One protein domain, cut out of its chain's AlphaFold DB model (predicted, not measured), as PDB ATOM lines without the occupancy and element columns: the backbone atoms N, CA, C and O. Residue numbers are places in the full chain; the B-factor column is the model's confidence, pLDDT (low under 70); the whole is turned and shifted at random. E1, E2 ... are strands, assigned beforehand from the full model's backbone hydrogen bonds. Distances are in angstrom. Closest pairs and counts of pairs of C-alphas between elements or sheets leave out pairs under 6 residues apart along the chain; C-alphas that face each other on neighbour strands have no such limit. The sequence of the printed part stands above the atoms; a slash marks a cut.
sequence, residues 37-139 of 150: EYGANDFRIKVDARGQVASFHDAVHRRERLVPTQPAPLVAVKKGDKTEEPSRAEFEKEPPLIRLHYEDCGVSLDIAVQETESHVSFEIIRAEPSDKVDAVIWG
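AT A GLANCE: This is residues 37 to 139 of the 150 residues of an uncharacterized protein of Candidatus Hydrogenedentes bacterium (UniProt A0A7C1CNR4). A twisted sheet of four strands, E6 to E9, makes a wall, and two small three-stranded sheets lie over the same face of it, towards opposite ends of its strands. One, E1 E2 E3, makes a partly face-to-face sandwich with the wall; the other, E5 E4 E10, is joined to it by a long link, residues 59 to 74. The printed part has 103 residues, with no named helix and ten named strands, E1 to E10 in chain order; the class is all strand. The sheets run E6 E7 E8 E9, E1 E2 E3 and E5 E4 E10, each antiparallel. The whole is compact, with a radius of gyration of the C-alphas of 14.0 A and spans of 41 by 32 by 19 A.

HOW THE PARTS SIT: The largest sheet holds E6, residues 88 to 93, E7, residues 96 to 102, E8, residues 107 to 115, and E9, residues 120 to 128, a meander in which each strand is the antiparallel neighbour of the one before. Its strands' lines turn by 61 degrees from edge to edge. Among its pairs within hydrogen-bond range are N 90 and O 99, 2.8 A, N 100 and O 109, 2.8 A, and N 112 and O 123, 2.8 A. E1, residues 37 to 39, E2, residues 43 to 48, and E3, residues 53 to 58, form a second meander, with N 45 and O 38 at 2.7 A and N 54 and O 46 at 2.8 A. These two sheets form a sandwich, two sheets face to face: the facing parts are 10.3 A centre to centre, and the strands stand at 29 degrees. The closest C-alphas of E1 and E9 are those of Gly 39 and Val 120, 5.9 A. In the third sheet E4, residues 75 to 79, is the inner strand between E5, residues 82 to 84, and E10, residues 135 to 138; N 79 and O 82 are 2.9 A apart, N 137 and O 76 2.8 A. E4 and E8 are near each other, with 6 pairs of C-alphas within 10 A. E3 and E4 are apart.

IN THESE COORDINATES: E1 begins at C-alpha 37, (-68.635, 62.278, 171.745). E8 is 25.8 A long, E9 23.9 A, E7 20.2 A, E6 17.1 A, E2 16.8 A, E3 13.9 A, E4 13.4 A and E10 10.1 A; E1 and E5 are shorter. E8 begins at C-alpha 107, (-78.101, 73.086, 153.332), and E10 ends at C-alpha 138, (-68.551, 78.167, 164.917).

THE WHOLE: The C-alphas of His 61 and Asp 131, the two farthest apart, are 43.0 A from each other. The printed part has no cut. The link from E3 to E4 is long; that from E9 to E10 is short. Mean pLDDT of the printed part is 93.4, and no printed residue is under 70.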
ATOM      1  N   GLU A  37     -69.495  61.874 170.632       94.69
ATOM      2  CA  GLU A  37     -68.635  62.278 171.745       94.69
ATOM      3  C   GLU A  37     -67.185  62.260 171.278       94.69
ATOM      4  O   GLU A  37     -66.718  61.237 170.785       94.69
ATOM      5  N   TYR A  38     -66.506  63.390 171.452       94.31
ATOM      6  CA  TYR A  38     -65.167  63.651 170.936       94.31
ATOM      7  C   TYR A  38     -64.334  64.294 172.033       94.31
ATOM      8  O   TYR A  38     -64.844  65.138 172.771       94.31
ATOM      9  N   GLY A  39     -63.065  63.946 172.179       91.75
ATOM     10  CA  GLY A  39     -62.252  64.579 173.205       91.75
ATOM     11  C   GLY A  39     -60.771  64.282 173.136       91.75
ATOM     12  O   GLY A  39     -60.280  63.526 172.308       91.75
ATOM     13  N   ALA A  40     -60.080  64.903 174.078       89.81
ATOM     14  CA  ALA A  40     -58.692  64.634 174.405       89.81
ATOM     15  C   ALA A  40     -58.632  64.078 175.840       89.81
ATOM     16  O   ALA A  40     -59.666  63.803 176.456       89.81
ATOM     17  N   ASN A  41     -57.433  63.931 176.403       89.94
ATOM     18  CA  ASN A  41     -57.283  63.454 177.784       89.94
ATOM     19  C   ASN A  41     -57.980  64.370 178.809       89.94
ATOM     20  O   ASN A  41     -58.522  63.900 179.810       89.94
ATOM     21  N   ASP A  42     -58.002  65.672 178.525       92.19
ATOM     22  CA  ASP A  42     -58.323  66.702 179.514       92.19
ATOM     23  C   ASP A  42     -59.763  67.218 179.384       92.19
ATOM     24  O   ASP A  42     -60.266  67.907 180.275       92.19
ATOM     25  N   PHE A  43     -60.450  66.888 178.285       93.44
ATOM     26  CA  PHE A  43     -61.819  67.328 178.040       93.44
ATOM     27  C   PHE A  43     -62.607  66.388 177.127       93.44
ATOM     28  O   PHE A  43     -62.050  65.639 176.323       93.44
ATOM     29  N   ARG A  44     -63.937  66.473 177.213       94.81
ATOM     30  CA  ARG A  44     -64.883  65.755 176.349       94.81
ATOM     31  C   ARG A  44     -65.959  66.712 175.847       94.81
ATOM     32  O   ARG A  44     -66.538  67.458 176.631       94.81
ATOM     33  N   ILE A  45     -66.252  66.658 174.556       94.00
ATOM     34  CA  ILE A  45     -67.322  67.396 173.884       94.00
ATOM     35  C   ILE A  45     -68.385  66.395 173.448       94.00
ATOM     36  O   ILE A  45     -68.061  65.392 172.815       94.00
ATOM     37  N   LYS A  46     -69.655  66.669 173.749       94.94
ATOM     38  CA  LYS A  46     -70.785  65.900 173.212       94.94
ATOM     39  C   LYS A  46     -71.602  66.759 172.272       94.94
ATOM     40  O   LYS A  46     -71.931  67.888 172.623       94.94
ATOM     41  N   VAL A  47     -71.966  66.200 171.125       95.50
ATOM     42  CA  VAL A  47     -72.863  66.811 170.142       95.50
ATOM     43  C   VAL A  47     -74.126  65.958 170.059       95.50
ATOM     44  O   VAL A  47     -74.032  64.750 169.848       95.50
ATOM     45  N   ASP A  48     -75.297  66.560 170.266       95.12
ATOM     46  CA  ASP A  48     -76.589  65.868 170.237       95.12
ATOM     47  C   ASP A  48     -77.115  65.651 168.803       95.12
ATOM     48  O   ASP A  48     -76.576  66.169 167.825       95.12
ATOM     49  N   ALA A  49     -78.214  64.901 168.671       96.31
ATOM     50  CA  ALA A  49     -78.872  64.618 167.390       96.31
ATOM     51  C   ALA A  49     -79.401  65.855 166.639       96.31
ATOM     52  O   ALA A  49     -79.824  65.717 165.492       96.31
ATOM     53  N   ARG A  50     -79.417  67.043 167.252       95.50
ATOM     54  CA  ARG A  50     -79.774  68.311 166.598       95.50
ATOM     55  C   ARG A  50     -78.537  69.084 166.143       95.50
ATOM     56  O   ARG A  50     -78.680  70.149 165.568       95.50
ATOM     57  N   GLY A  51     -77.329  68.577 166.389       95.50
ATOM     58  CA  GLY A  51     -76.086  69.289 166.086       95.50
ATOM     59  C   GLY A  51     -75.710  70.332 167.137       95.50
ATOM     60  O   GLY A  51     -74.913  71.227 166.851       95.50
ATOM     61  N   GLN A  52     -76.272  70.234 168.342       94.44
ATOM     62  CA  GLN A  52     -75.974  71.126 169.457       94.44
ATOM     63  C   GLN A  52     -74.872  70.514 170.321       94.44
ATOM     64  O   GLN A  52     -74.913  69.328 170.647       94.44
ATOM     65  N   VAL A  53     -73.901  71.319 170.737       93.88
ATOM     66  CA  VAL A  53     -72.969  70.963 171.804       93.88
ATOM     67  C   VAL A  53     -73.785  70.823 173.088       93.88
ATOM     68  O   VAL A  53     -74.330  71.794 173.595       93.88
ATOM     69  N   ALA A  54     -73.900  69.598 173.593       92.62
ATOM     70  CA  ALA A  54     -74.700  69.250 174.765       92.62
ATOM     71  C   ALA A  54     -73.859  69.100 176.043       92.62
ATOM     72  O   ALA A  54     -74.405  69.044 177.143       92.62
ATOM     73  N   SER A  55     -72.536  69.002 175.906       92.56
ATOM     74  CA  SER A  55     -71.591  68.947 177.023       92.56
ATOM     75  C   SER A  55     -70.218  69.415 176.559       92.56
ATOM     76  O   SER A  55     -69.769  69.028 175.477       92.56
ATOM     77  N   PHE A  56     -69.556  70.213 177.392       92.50
ATOM     78  CA  PHE A  56     -68.135  70.523 177.322       92.50
ATOM     79  C   PHE A  56     -67.522  70.208 178.693       92.50
ATOM     80  O   PHE A  56     -67.382  71.063 179.570       92.50
ATOM     81  N   HIS A  57     -67.211  68.933 178.914       93.94
ATOM     82  CA  HIS A  57     -66.728  68.448 180.198       93.94
ATOM     83  C   HIS A  57     -65.218  68.642 180.329       93.94
ATOM     84  O   HIS A  57     -64.449  68.046 179.580       93.94
ATOM     85  N   ASP A  58     -64.801  69.423 181.321       93.19
ATOM     86  CA  ASP A  58     -63.415  69.534 181.774       93.19
ATOM     87  C   ASP A  58     -63.108  68.356 182.707       93.19
ATOM     88  O   ASP A  58     -63.588  68.310 183.846       93.19
ATOM     89  N   ALA A  59     -62.334  67.388 182.213       92.19
ATOM     90  CA  ALA A  59     -62.023  66.159 182.935       92.19
ATOM     91  C   ALA A  59     -61.011  66.392 184.071       92.19
ATOM     92  O   ALA A  59     -61.032  65.665 185.069       92.19
ATOM     93  N   VAL A  60     -60.173  67.428 183.956       93.50
ATOM     94  CA  VAL A  60     -59.167  67.801 184.963       93.50
ATOM     95  C   VAL A  60     -59.852  68.312 186.229       93.50
ATOM     96  O   VAL A  60     -59.580  67.830 187.328       93.50
ATOM     97  N   HIS A  61     -60.796  69.243 186.076       93.94
ATOM     98  CA  HIS A  61     -61.537  69.844 187.192       93.94
ATOM     99  C   HIS A  61     -62.871  69.141 187.483       93.94
ATOM    100  O   HIS A  61     -63.570  69.515 188.427       93.94
ATOM    101  N   ARG A  62     -63.231  68.128 186.680       93.38
ATOM    102  CA  ARG A  62     -64.495  67.372 186.742       93.38
ATOM    103  C   ARG A  62     -65.723  68.279 186.716       93.38
ATOM    104  O   ARG A  62     -66.661  68.098 187.495       93.38
ATOM    105  N   ARG A  63     -65.716  69.273 185.830       93.44
ATOM    106  CA  ARG A  63     -66.749  70.314 185.761       93.44
ATOM    107  C   ARG A  63     -67.328  70.414 184.352       93.44
ATOM    108  O   ARG A  63     -66.599  70.383 183.369       93.44
ATOM    109  N   GLU A  64     -68.647  70.563 184.270       92.25
ATOM    110  CA  GLU A  64     -69.328  70.967 183.036       92.25
ATOM    111  C   GLU A  64     -69.094  72.462 182.796       92.25
ATOM    112  O   GLU A  64     -69.324  73.281 183.688       92.25
ATOM    113  N   ARG A  65     -68.583  72.808 181.615       89.69
ATOM    114  CA  ARG A  65     -68.255  74.187 181.237       89.69
ATOM    115  C   ARG A  65     -69.342  74.819 180.369       89.69
ATOM    116  O   ARG A  65     -69.370  76.041 180.252       89.69
ATOM    117  N   LEU A  66     -70.217  74.011 179.771       87.69
ATOM    118  CA  LEU A  66     -71.334  74.495 178.975       87.69
ATOM    119  C   LEU A  66     -72.439  75.074 179.873       87.69
ATOM    120  O   LEU A  66     -72.848  74.456 180.857       87.69
ATOM    121  N   VAL A  67     -72.963  76.244 179.504       82.44
ATOM    122  CA  VAL A  67     -74.131  76.839 180.166       82.44
ATOM    123  C   VAL A  67     -75.399  76.119 179.672       82.44
ATOM    124  O   VAL A  67     -75.724  76.217 178.492       82.44
ATOM    125  N   PRO A  68     -76.161  75.427 180.538       72.06
ATOM    126  CA  PRO A  68     -77.191  74.474 180.106       72.06
ATOM    127  C   PRO A  68     -78.440  75.097 179.461       72.06
ATOM    128  O   PRO A  68     -79.280  74.373 178.936       72.06
ATOM    129  N   THR A  69     -78.612  76.418 179.532       75.25
ATOM    130  CA  THR A  69     -79.853  77.099 179.122       75.25
ATOM    131  C   THR A  69     -79.749  77.854 177.800       75.25
ATOM    132  O   THR A  69     -80.729  78.479 177.401       75.25
ATOM    133  N   GLN A  70     -78.588  77.852 177.143       82.12
ATOM    134  CA  GLN A  70     -78.377  78.580 175.889       82.12
ATOM    135  C   GLN A  70     -78.183  77.597 174.726       82.12
ATOM    136  O   GLN A  70     -77.482  76.600 174.905       82.12
ATOM    137  N   PRO A  71     -78.793  77.852 173.550       87.06
ATOM    138  CA  PRO A  71     -78.457  77.129 172.331       87.06
ATOM    139  C   PRO A  71     -76.957  77.187 172.060       87.06
ATOM    140  O   PRO A  71     -76.300  78.209 172.276       87.06
ATOM    141  N   ALA A  72     -76.424  76.069 171.597       91.94
ATOM    142  CA  ALA A  72     -75.001  75.839 171.475       91.94
ATOM    143  C   ALA A  72     -74.705  75.073 170.182       91.94
ATOM    144  O   ALA A  72     -74.126  73.990 170.243       91.94
ATOM    145  N   PRO A  73     -75.115  75.578 169.004       94.69
ATOM    146  CA  PRO A  73     -74.895  74.868 167.753       94.69
ATOM    147  C   PRO A  73     -73.394  74.650 167.534       94.69
ATOM    148  O   PRO A  73     -72.588  75.553 167.769       94.69
ATOM    149  N   LEU A  74     -73.001  73.455 167.079       95.25
ATOM    150  CA  LEU A  74     -71.604  73.199 166.711       95.25
ATOM    151  C   LEU A  74     -71.172  74.161 165.594       95.25
ATOM    152  O   LEU A  74     -70.116  74.791 165.669       95.25
ATOM    153  N   VAL A  75     -72.034  74.291 164.583       96.62
ATOM    154  CA  VAL A  75     -71.938  75.271 163.504       96.62
ATOM    155  C   VAL A  75     -73.335  75.804 163.234       96.62
ATOM    156  O   VAL A  75     -74.275  75.023 163.173       96.62
ATOM    157  N   ALA A  76     -73.470  77.113 163.055       95.88
ATOM    158  CA  ALA A  76     -74.644  77.734 162.458       95.88
ATOM    159  C   ALA A  76     -74.288  78.283 161.068       95.88
ATOM    160  O   ALA A  76     -73.150  78.697 160.826       95.88
ATOM    161  N   VAL A  77     -75.254  78.318 160.153       95.62
ATOM    162  CA  VAL A  77     -75.077  78.896 158.810       95.62
ATOM    163  C   VAL A  77     -75.727  80.268 158.732       95.62
ATOM    164  O   VAL A  77     -76.731  80.541 159.388       95.62
ATOM    165  N   LYS A  78     -75.153  81.153 157.918       94.44
ATOM    166  CA  LYS A  78     -75.724  82.466 157.619       94.44
ATOM    167  C   LYS A  78     -76.109  82.559 156.148       94.44
ATOM    168  O   LYS A  78     -75.288  82.269 155.276       94.44
ATOM    169  N   LYS A  79     -77.334  83.028 155.887       89.31
ATOM    170  CA  LYS A  79     -77.829  83.386 154.551       89.31
ATOM    171  C   LYS A  79     -78.572  84.720 154.604       89.31
ATOM    172  O   LYS A  79     -79.630  84.838 155.225       89.31
ATOM    173  N   GLY A  80     -78.007  85.743 153.967       89.19
ATOM    174  CA  GLY A  80     -78.430  87.130 154.126       89.19
ATOM    175  C   GLY A  80     -78.364  87.550 155.594       89.19
ATOM    176  O   GLY A  80     -77.341  87.383 156.258       89.19
ATOM    177  N   ASP A  81     -79.481  88.050 156.119       90.88
ATOM    178  CA  ASP A  81     -79.597  88.488 157.515       90.88
ATOM    179  C   ASP A  81     -80.061  87.385 158.476       90.88
ATOM    180  O   ASP A  81     -80.244  87.641 159.666       90.88
ATOM    181  N   LYS A  82     -80.257  86.155 157.986       91.88
ATOM    182  CA  LYS A  82     -80.713  85.032 158.806       91.88
ATOM    183  C   LYS A  82     -79.547  84.144 159.215       91.88
ATOM    184  O   LYS A  82     -78.751  83.730 158.373       91.88
ATOM    185  N   THR A  83     -79.499  83.834 160.505       94.06
ATOM    186  CA  THR A  83     -78.700  82.742 161.056       94.06
ATOM    187  C   THR A  83     -79.623  81.558 161.282       94.06
ATOM    188  O   THR A  83     -80.694  81.718 161.864       94.06
ATOM    189  N   GLU A  84     -79.205  80.393 160.813       94.94
ATOM    190  CA  GLU A  84     -79.928  79.141 160.971       94.94
ATOM    191  C   GLU A  84     -79.056  78.138 161.726       94.94
ATOM    192  O   GLU A  84     -77.874  77.950 161.425       94.94
ATOM    193  N   GLU A  85     -79.657  77.518 162.733       95.69
ATOM    194  CA  GLU A  85     -79.065  76.428 163.498       95.69
ATOM    195  C   GLU A  85     -79.365  75.084 162.823       95.69
ATOM    196  O   GLU A  85     -80.375  74.958 162.129       95.69
ATOM    197  N   PRO A  86     -78.527  74.059 163.032       96.81
ATOM    198  CA  PRO A  86     -78.812  72.735 162.515       96.81
ATOM    199  C   PRO A  86     -80.112  72.204 163.134       96.81
ATOM    200  O   PRO A  86     -80.343  72.313 164.339       96.81
ATOM    201  N   SER A  87     -80.965  71.611 162.301       96.94
ATOM    202  CA  SER A  87     -82.162  70.899 162.756       96.94
ATOM    203  C   SER A  87     -81.838  69.456 163.146       96.94
ATOM    204  O   SER A  87     -82.532  68.852 163.969       96.94
ATOM    205  N   ARG A  88     -80.774  68.894 162.559       97.31
ATOM    206  CA  ARG A  88     -80.405  67.484 162.698       97.31
ATOM    207  C   ARG A  88     -78.915  67.255 162.472       97.31
ATOM    208  O   ARG A  88     -78.307  67.905 161.623       97.31
ATOM    209  N   ALA A  89     -78.368  66.267 163.172       97.62
ATOM    210  CA  ALA A  89     -77.032  65.730 162.968       97.62
ATOM    211  C   ALA A  89     -77.066  64.218 162.701       97.62
ATOM    212  O   ALA A  89     -77.838  63.477 163.313       97.62
ATOM    213  N   GLU A  90     -76.201  63.764 161.800       96.94
ATOM    214  CA  GLU A  90     -75.848  62.359 161.593       96.94
ATOM    215  C   GLU A  90     -74.374  62.160 161.945       96.94
ATOM    216  O   GLU A  90     -73.552  63.049 161.717       96.94
ATOM    217  N   PHE A  91     -74.035  60.992 162.486       95.81
ATOM    218  CA  PHE A  91     -72.688  60.697 162.966       95.81
ATOM    219  C   PHE A  91     -72.164  59.405 162.340       95.81
ATOM    220  O   PHE A  91     -72.797  58.351 162.455       95.81
ATOM    221  N   GLU A  92     -70.976  59.479 161.748       93.50
ATOM    222  CA  GLU A  92     -70.219  58.341 161.227       93.50
ATOM    223  C   GLU A  92     -68.931  58.162 162.042       93.50
ATOM    224  O   GLU A  92     -68.383  59.125 162.582       93.50
ATOM    225  N   LYS A  93     -68.461  56.916 162.178       87.75
ATOM    226  CA  LYS A  93     -67.285  56.583 163.003       87.75
ATOM    227  C   LYS A  93     -66.009  56.357 162.205       87.75
ATOM    228  O   LYS A  93     -64.928  56.581 162.735       87.75
ATOM    229  N   GLU A  94     -66.119  55.881 160.968       90.75
ATOM    230  CA  GLU A  94     -64.971  55.460 160.165       90.75
ATOM    231  C   GLU A  94     -65.197  55.825 158.685       90.75
ATOM    232  O   GLU A  94     -65.818  55.049 157.956       90.75
ATOM    233  N   PRO A  95     -64.707  56.998 158.231       91.19
ATOM    234  CA  PRO A  95     -64.004  58.021 159.018       91.19
ATOM    235  C   PRO A  95     -64.945  58.788 159.977       91.19
ATOM    236  O   PRO A  95     -66.148  58.847 159.721       91.19
ATOM    237  N   PRO A  96     -64.430  59.391 161.068       93.75
ATOM    238  CA  PRO A  96     -65.237  60.238 161.940       93.75
ATOM    239  C   PRO A  96     -65.797  61.451 161.185       93.75
ATOM    240  O   PRO A  96     -65.044  62.306 160.708       93.75
ATOM    241  N   LEU A  97     -67.123  61.524 161.092       96.19
ATOM    242  CA  LEU A  97     -67.835  62.575 160.367       96.19
ATOM    243  C   LEU A  97     -69.105  62.979 161.115       96.19
ATOM    244  O   LEU A  97     -69.829  62.124 161.629       96.19
ATOM    245  N   ILE A  98     -69.397  64.277 161.131       97.62
ATOM    246  CA  ILE A  98     -70.690  64.825 161.542       97.62
ATOM    247  C   ILE A  98     -71.326  65.472 160.319       97.62
ATOM    248  O   ILE A  98     -70.774  66.427 159.776       97.62
ATOM    249  N   ARG A  99     -72.499  65.000 159.904       98.00
ATOM    250  CA  ARG A  99     -73.307  65.688 158.894       98.00
ATOM    251  C   ARG A  99     -74.392  66.503 159.578       98.00
ATOM    252  O   ARG A  99     -75.254  65.941 160.246       98.00
ATOM    253  N   LEU A 100     -74.351  67.819 159.409       98.12
ATOM    254  CA  LEU A 100     -75.356  68.752 159.915       98.12
ATOM    255  C   LEU A 100     -76.344  69.114 158.812       98.12
ATOM    256  O   LEU A 100     -75.927  69.389 157.689       98.12
ATOM    257  N   HIS A 101     -77.630  69.172 159.142       98.06
ATOM    258  CA  HIS A 101     -78.701  69.556 158.222       98.06
ATOM    259  C   HIS A 101     -79.403  70.827 158.688       98.06
ATOM    260  O   HIS A 101     -79.679  70.984 159.876       98.06
ATOM    261  N   TYR A 102     -79.723  71.691 157.728       97.31
ATOM    262  CA  TYR A 102     -80.370  72.986 157.910       97.31
ATOM    263  C   TYR A 102     -81.620  73.008 157.026       97.31
ATOM    264  O   TYR A 102     -81.518  73.054 155.796       97.31
ATOM    265  N   GLU A 103     -82.791  72.851 157.641       95.06
ATOM    266  CA  GLU A 103     -84.063  72.649 156.940       95.06
ATOM    267  C   GLU A 103     -84.564  73.893 156.197       95.06
ATOM    268  O   GLU A 103     -85.041  73.757 155.067       95.06
ATOM    269  N   ASP A 104     -84.428  75.092 156.769       94.06
ATOM    270  CA  ASP A 104     -85.003  76.314 156.199       94.06
ATOM    271  C   ASP A 104     -84.243  76.747 154.938       94.06
ATOM    272  O   ASP A 104     -84.853  77.101 153.922       94.06
ATOM    273  N   CYS A 105     -82.907  76.707 154.962       93.44
ATOM    274  CA  CYS A 105     -82.091  76.989 153.779       93.44
ATOM    275  C   CYS A 105     -81.873  75.755 152.883       93.44
ATOM    276  O   CYS A 105     -81.549  75.899 151.695       93.44
ATOM    277  N   GLY A 106     -82.109  74.545 153.396       96.00
ATOM    278  CA  GLY A 106     -81.898  73.287 152.681       96.00
ATOM    279  C   GLY A 106     -80.419  73.007 152.410       96.00
ATOM    280  O   GLY A 106     -80.082  72.570 151.309       96.00
ATOM    281  N   VAL A 107     -79.551  73.329 153.374       97.50
ATOM    282  CA  VAL A 107     -78.101  73.086 153.332       97.50
ATOM    283  C   VAL A 107     -77.753  71.868 154.181       97.50
ATOM    284  O   VAL A 107     -78.387  71.590 155.196       97.50
ATOM    285  N   SER A 108     -76.719  71.134 153.783       98.19
ATOM    286  CA  SER A 108     -76.019  70.167 154.623       98.19
ATOM    287  C   SER A 108     -74.528  70.502 154.688       98.19
ATOM    288  O   SER A 108     -73.938  70.887 153.678       98.19
ATOM    289  N   LEU A 109     -73.923  70.373 155.868       98.19
ATOM    290  CA  LEU A 109     -72.479  70.503 156.071       98.19
ATOM    291  C   LEU A 109     -71.906  69.162 156.522       98.19
ATOM    292  O   LEU A 109     -72.415  68.591 157.483       98.19
ATOM    293  N   ASP A 110     -70.821  68.717 155.892       98.25
ATOM    294  CA  ASP A 110     -70.043  67.577 156.381       98.25
ATOM    295  C   ASP A 110     -68.825  68.106 157.139       98.25
ATOM    296  O   ASP A 110     -68.024  68.877 156.599       98.25
ATOM    297  N   ILE A 111     -68.704  67.689 158.395       98.12
ATOM    298  CA  ILE A 111     -67.651  68.094 159.321       98.12
ATOM    299  C   ILE A 111     -66.783  66.876 159.622       98.12
ATOM    300  O   ILE A 111     -67.242  65.926 160.259       98.12
ATOM    301  N   ALA A 112     -65.527  66.907 159.186       98.00
ATOM    302  CA  ALA A 112     -64.527  65.936 159.608       98.00
ATOM    303  C   ALA A 112     -64.131  66.194 161.062       98.00
ATOM    304  O   ALA A 112     -63.984  67.350 161.476       98.00
ATOM    305  N   VAL A 113     -63.940  65.115 161.820       96.75
ATOM    306  CA  VAL A 113     -63.463  65.188 163.204       96.75
ATOM    307  C   VAL A 113     -62.134  64.460 163.329       96.75
ATOM    308  O   VAL A 113     -61.999  63.319 162.887       96.75
ATOM    309  N   GLN A 114     -61.153  65.107 163.953       96.31
ATOM    310  CA  GLN A 114     -59.875  64.484 164.273       96.31
ATOM    311  C   GLN A 114     -59.553  64.678 165.753       96.31
ATOM    312  O   GLN A 114     -59.469  65.798 166.251       96.31
ATOM    313  N   GLU A 115     -59.359  63.563 166.450       94.44
ATOM    314  CA  GLU A 115     -58.980  63.529 167.860       94.44
ATOM    315  C   GLU A 115     -57.479  63.246 167.979       94.44
ATOM    316  O   GLU A 115     -56.939  62.335 167.347       94.44
ATOM    317  N   THR A 116     -56.800  64.037 168.801       92.94
ATOM    318  CA  THR A 116     -55.413  63.818 169.216       92.94
ATOM    319  C   THR A 116     -55.347  63.782 170.741       92.94
ATOM    320  O   THR A 116     -56.324  64.081 171.425       92.94
ATOM    321  N   GLU A 117     -54.178  63.476 171.303       89.75
ATOM    322  CA  GLU A 117     -54.001  63.475 172.761       89.75
ATOM    323  C   GLU A 117     -54.227  64.849 173.411       89.75
ATOM    324  O   GLU A 117     -54.610  64.903 174.579       89.75
ATOM    325  N   SER A 118     -53.984  65.946 172.680       88.38
ATOM    326  CA  SER A 118     -54.020  67.313 173.221       88.38
ATOM    327  C   SER A 118     -55.219  68.141 172.764       88.38
ATOM    328  O   SER A 118     -55.582  69.108 173.431       88.38
ATOM    329  N   HIS A 119     -55.825  67.808 171.626       90.38
ATOM    330  CA  HIS A 119     -56.917  68.590 171.054       90.38
ATOM    331  C   HIS A 119     -57.806  67.762 170.130       90.38
ATOM    332  O   HIS A 119     -57.404  66.719 169.612       90.38
ATOM    333  N   VAL A 120     -58.997  68.298 169.883       93.56
ATOM    334  CA  VAL A 120     -59.934  67.839 168.857       93.56
ATOM    335  C   VAL A 120     -60.079  68.952 167.830       93.56
ATOM    336  O   VAL A 120     -60.231  70.113 168.214       93.56
ATOM    337  N   SER A 121     -60.042  68.616 166.543       94.56
ATOM    338  CA  SER A 121     -60.364  69.543 165.457       94.56
ATOM    339  C   SER A 121     -61.674  69.153 164.772       94.56
ATOM    340  O   SER A 121     -61.993  67.974 164.610       94.56
ATOM    341  N   PHE A 122     -62.430  70.178 164.384       96.12
ATOM    342  CA  PHE A 122     -63.631  70.076 163.563       96.12
ATOM    343  C   PHE A 122     -63.386  70.886 162.294       96.12
ATOM    344  O   PHE A 122     -63.048  72.068 162.376       96.12
ATOM    345  N   GLU A 123     -63.552  70.269 161.132       97.44
ATOM    346  CA  GLU A 123     -63.297  70.914 159.846       97.44
ATOM    347  C   GLU A 123     -64.479  70.708 158.907       97.44
ATOM    348  O   GLU A 123     -64.879  69.577 158.650       97.44
ATOM    349  N   ILE A 124     -65.038  71.795 158.367       97.56
ATOM    350  CA  ILE A 124     -66.044  71.692 157.305       97.56
ATOM    351  C   ILE A 124     -65.327  71.265 156.028       97.56
ATOM    352  O   ILE A 124     -64.593  72.049 155.431       97.56
ATOM    353  N   ILE A 125     -65.575  70.033 155.594       97.69
ATOM    354  CA  ILE A 125     -64.981  69.465 154.378       97.69
ATOM    355  C   ILE A 125     -65.926  69.545 153.174       97.69
ATOM    356  O   ILE A 125     -65.492  69.394 152.030       97.69
ATOM    357  N   ARG A 126     -67.223  69.791 153.407       97.62
ATOM    358  CA  ARG A 126     -68.242  69.930 152.357       97.62
ATOM    359  C   ARG A 126     -69.402  70.794 152.837       97.62
ATOM    360  O   ARG A 126     -69.826  70.684 153.984       97.62
ATOM    361  N   ALA A 127     -69.945  71.598 151.930       97.31
ATOM    362  CA  ALA A 127     -71.188  72.334 152.115       97.31
ATOM    363  C   ALA A 127     -72.065  72.153 150.878       97.31
ATOM    364  O   ALA A 127     -71.588  72.356 149.760       97.31
ATOM    365  N   GLU A 128     -73.328  71.775 151.070       97.25
ATOM    366  CA  GLU A 128     -74.211  71.405 149.970       97.25
ATOM    367  C   GLU A 128     -75.665  71.859 150.142       97.25
ATOM    368  O   GLU A 128     -76.321  71.423 151.082       97.25
ATOM    369  N   PRO A 129     -76.210  72.666 149.215       96.25
ATOM    370  CA  PRO A 129     -75.496  73.368 148.150       96.25
ATOM    371  C   PRO A 129     -74.692  74.554 148.729       96.25
ATOM    372  O   PRO A 129     -75.165  75.274 149.608       96.25
ATOM    373  N   SER A 130     -73.455  74.749 148.266       93.75
ATOM    374  CA  SER A 130     -72.534  75.737 148.853       93.75
ATOM    375  C   SER A 130     -72.920  77.194 148.577       93.75
ATOM    376  O   SER A 130     -72.619  78.071 149.378       93.75
ATOM    377  N   ASP A 131     -73.637  77.467 147.487       93.31
ATOM    378  CA  ASP A 131     -74.122  78.802 147.103       93.31
ATOM    379  C   ASP A 131     -75.223  79.349 148.033       93.31
ATOM    380  O   ASP A 131     -75.547  80.545 148.028       93.31
ATOM    381  N   LYS A 132     -75.790  78.487 148.878       92.44
ATOM    382  CA  LYS A 132     -76.764  78.857 149.906       92.44
ATOM    383  C   LYS A 132     -76.145  79.223 151.254       92.44
ATOM    384  O   LYS A 132     -76.893  79.582 152.158       92.44
ATOM    385  N   VAL A 133     -74.820  79.202 151.376       93.31
ATOM    386  CA  VAL A 133     -74.100  79.584 152.595       93.31
ATOM    387  C   VAL A 133     -73.269  80.829 152.313       93.31
ATOM    388  O   VAL A 133     -72.327  80.783 151.530       93.31
ATOM    389  N   ASP A 134     -73.599  81.947 152.960       93.69
ATOM    390  CA  ASP A 134     -72.800  83.174 152.840       93.69
ATOM    391  C   ASP A 134     -71.650  83.184 153.860       93.69
ATOM    392  O   ASP A 134     -70.575  83.720 153.597       93.69
ATOM    393  N   ALA A 135     -71.879  82.594 155.037       93.75
ATOM    394  CA  ALA A 135     -70.878  82.397 156.081       93.75
ATOM    395  C   ALA A 135     -71.283  81.255 157.023       93.75
ATOM    396  O   ALA A 135     -72.444  80.841 157.064       93.75
ATOM    397  N   VAL A 136     -70.326  80.794 157.826       94.06
ATOM    398  CA  VAL A 136     -70.549  79.864 158.939       94.06
ATOM    399  C   VAL A 136     -70.107  80.506 160.248       94.06
ATOM    400  O   VAL A 136     -69.181  81.318 160.270       94.06
ATOM    401  N   ILE A 137     -70.777  80.151 161.335       93.38
ATOM    402  CA  ILE A 137     -70.478  80.609 162.691       93.38
ATOM    403  C   ILE A 137     -70.174  79.365 163.517       93.38
ATOM    404  O   ILE A 137     -71.028  78.492 163.648       93.38
ATOM    405  N   TRP A 138     -68.957  79.270 164.049       90.75
ATOM    406  CA  TRP A 138     -68.551  78.167 164.917       90.75
ATOM    407  C   TRP A 138     -68.991  78.413 166.363       90.75
ATOM    408  O   TRP A 138     -68.694  79.468 166.924       90.75
ATOM    409  N   GLY A 139     -69.596  77.399 166.979       73.12
ATOM    410  CA  GLY A 139     -69.778  77.303 168.424       73.12
ATOM    411  C   GLY A 139     -70.849  78.195 169.065       73.12
ATOM    412  O   GLY A 139     -71.623  78.900 168.422       73.12
TER     413      GLY A 139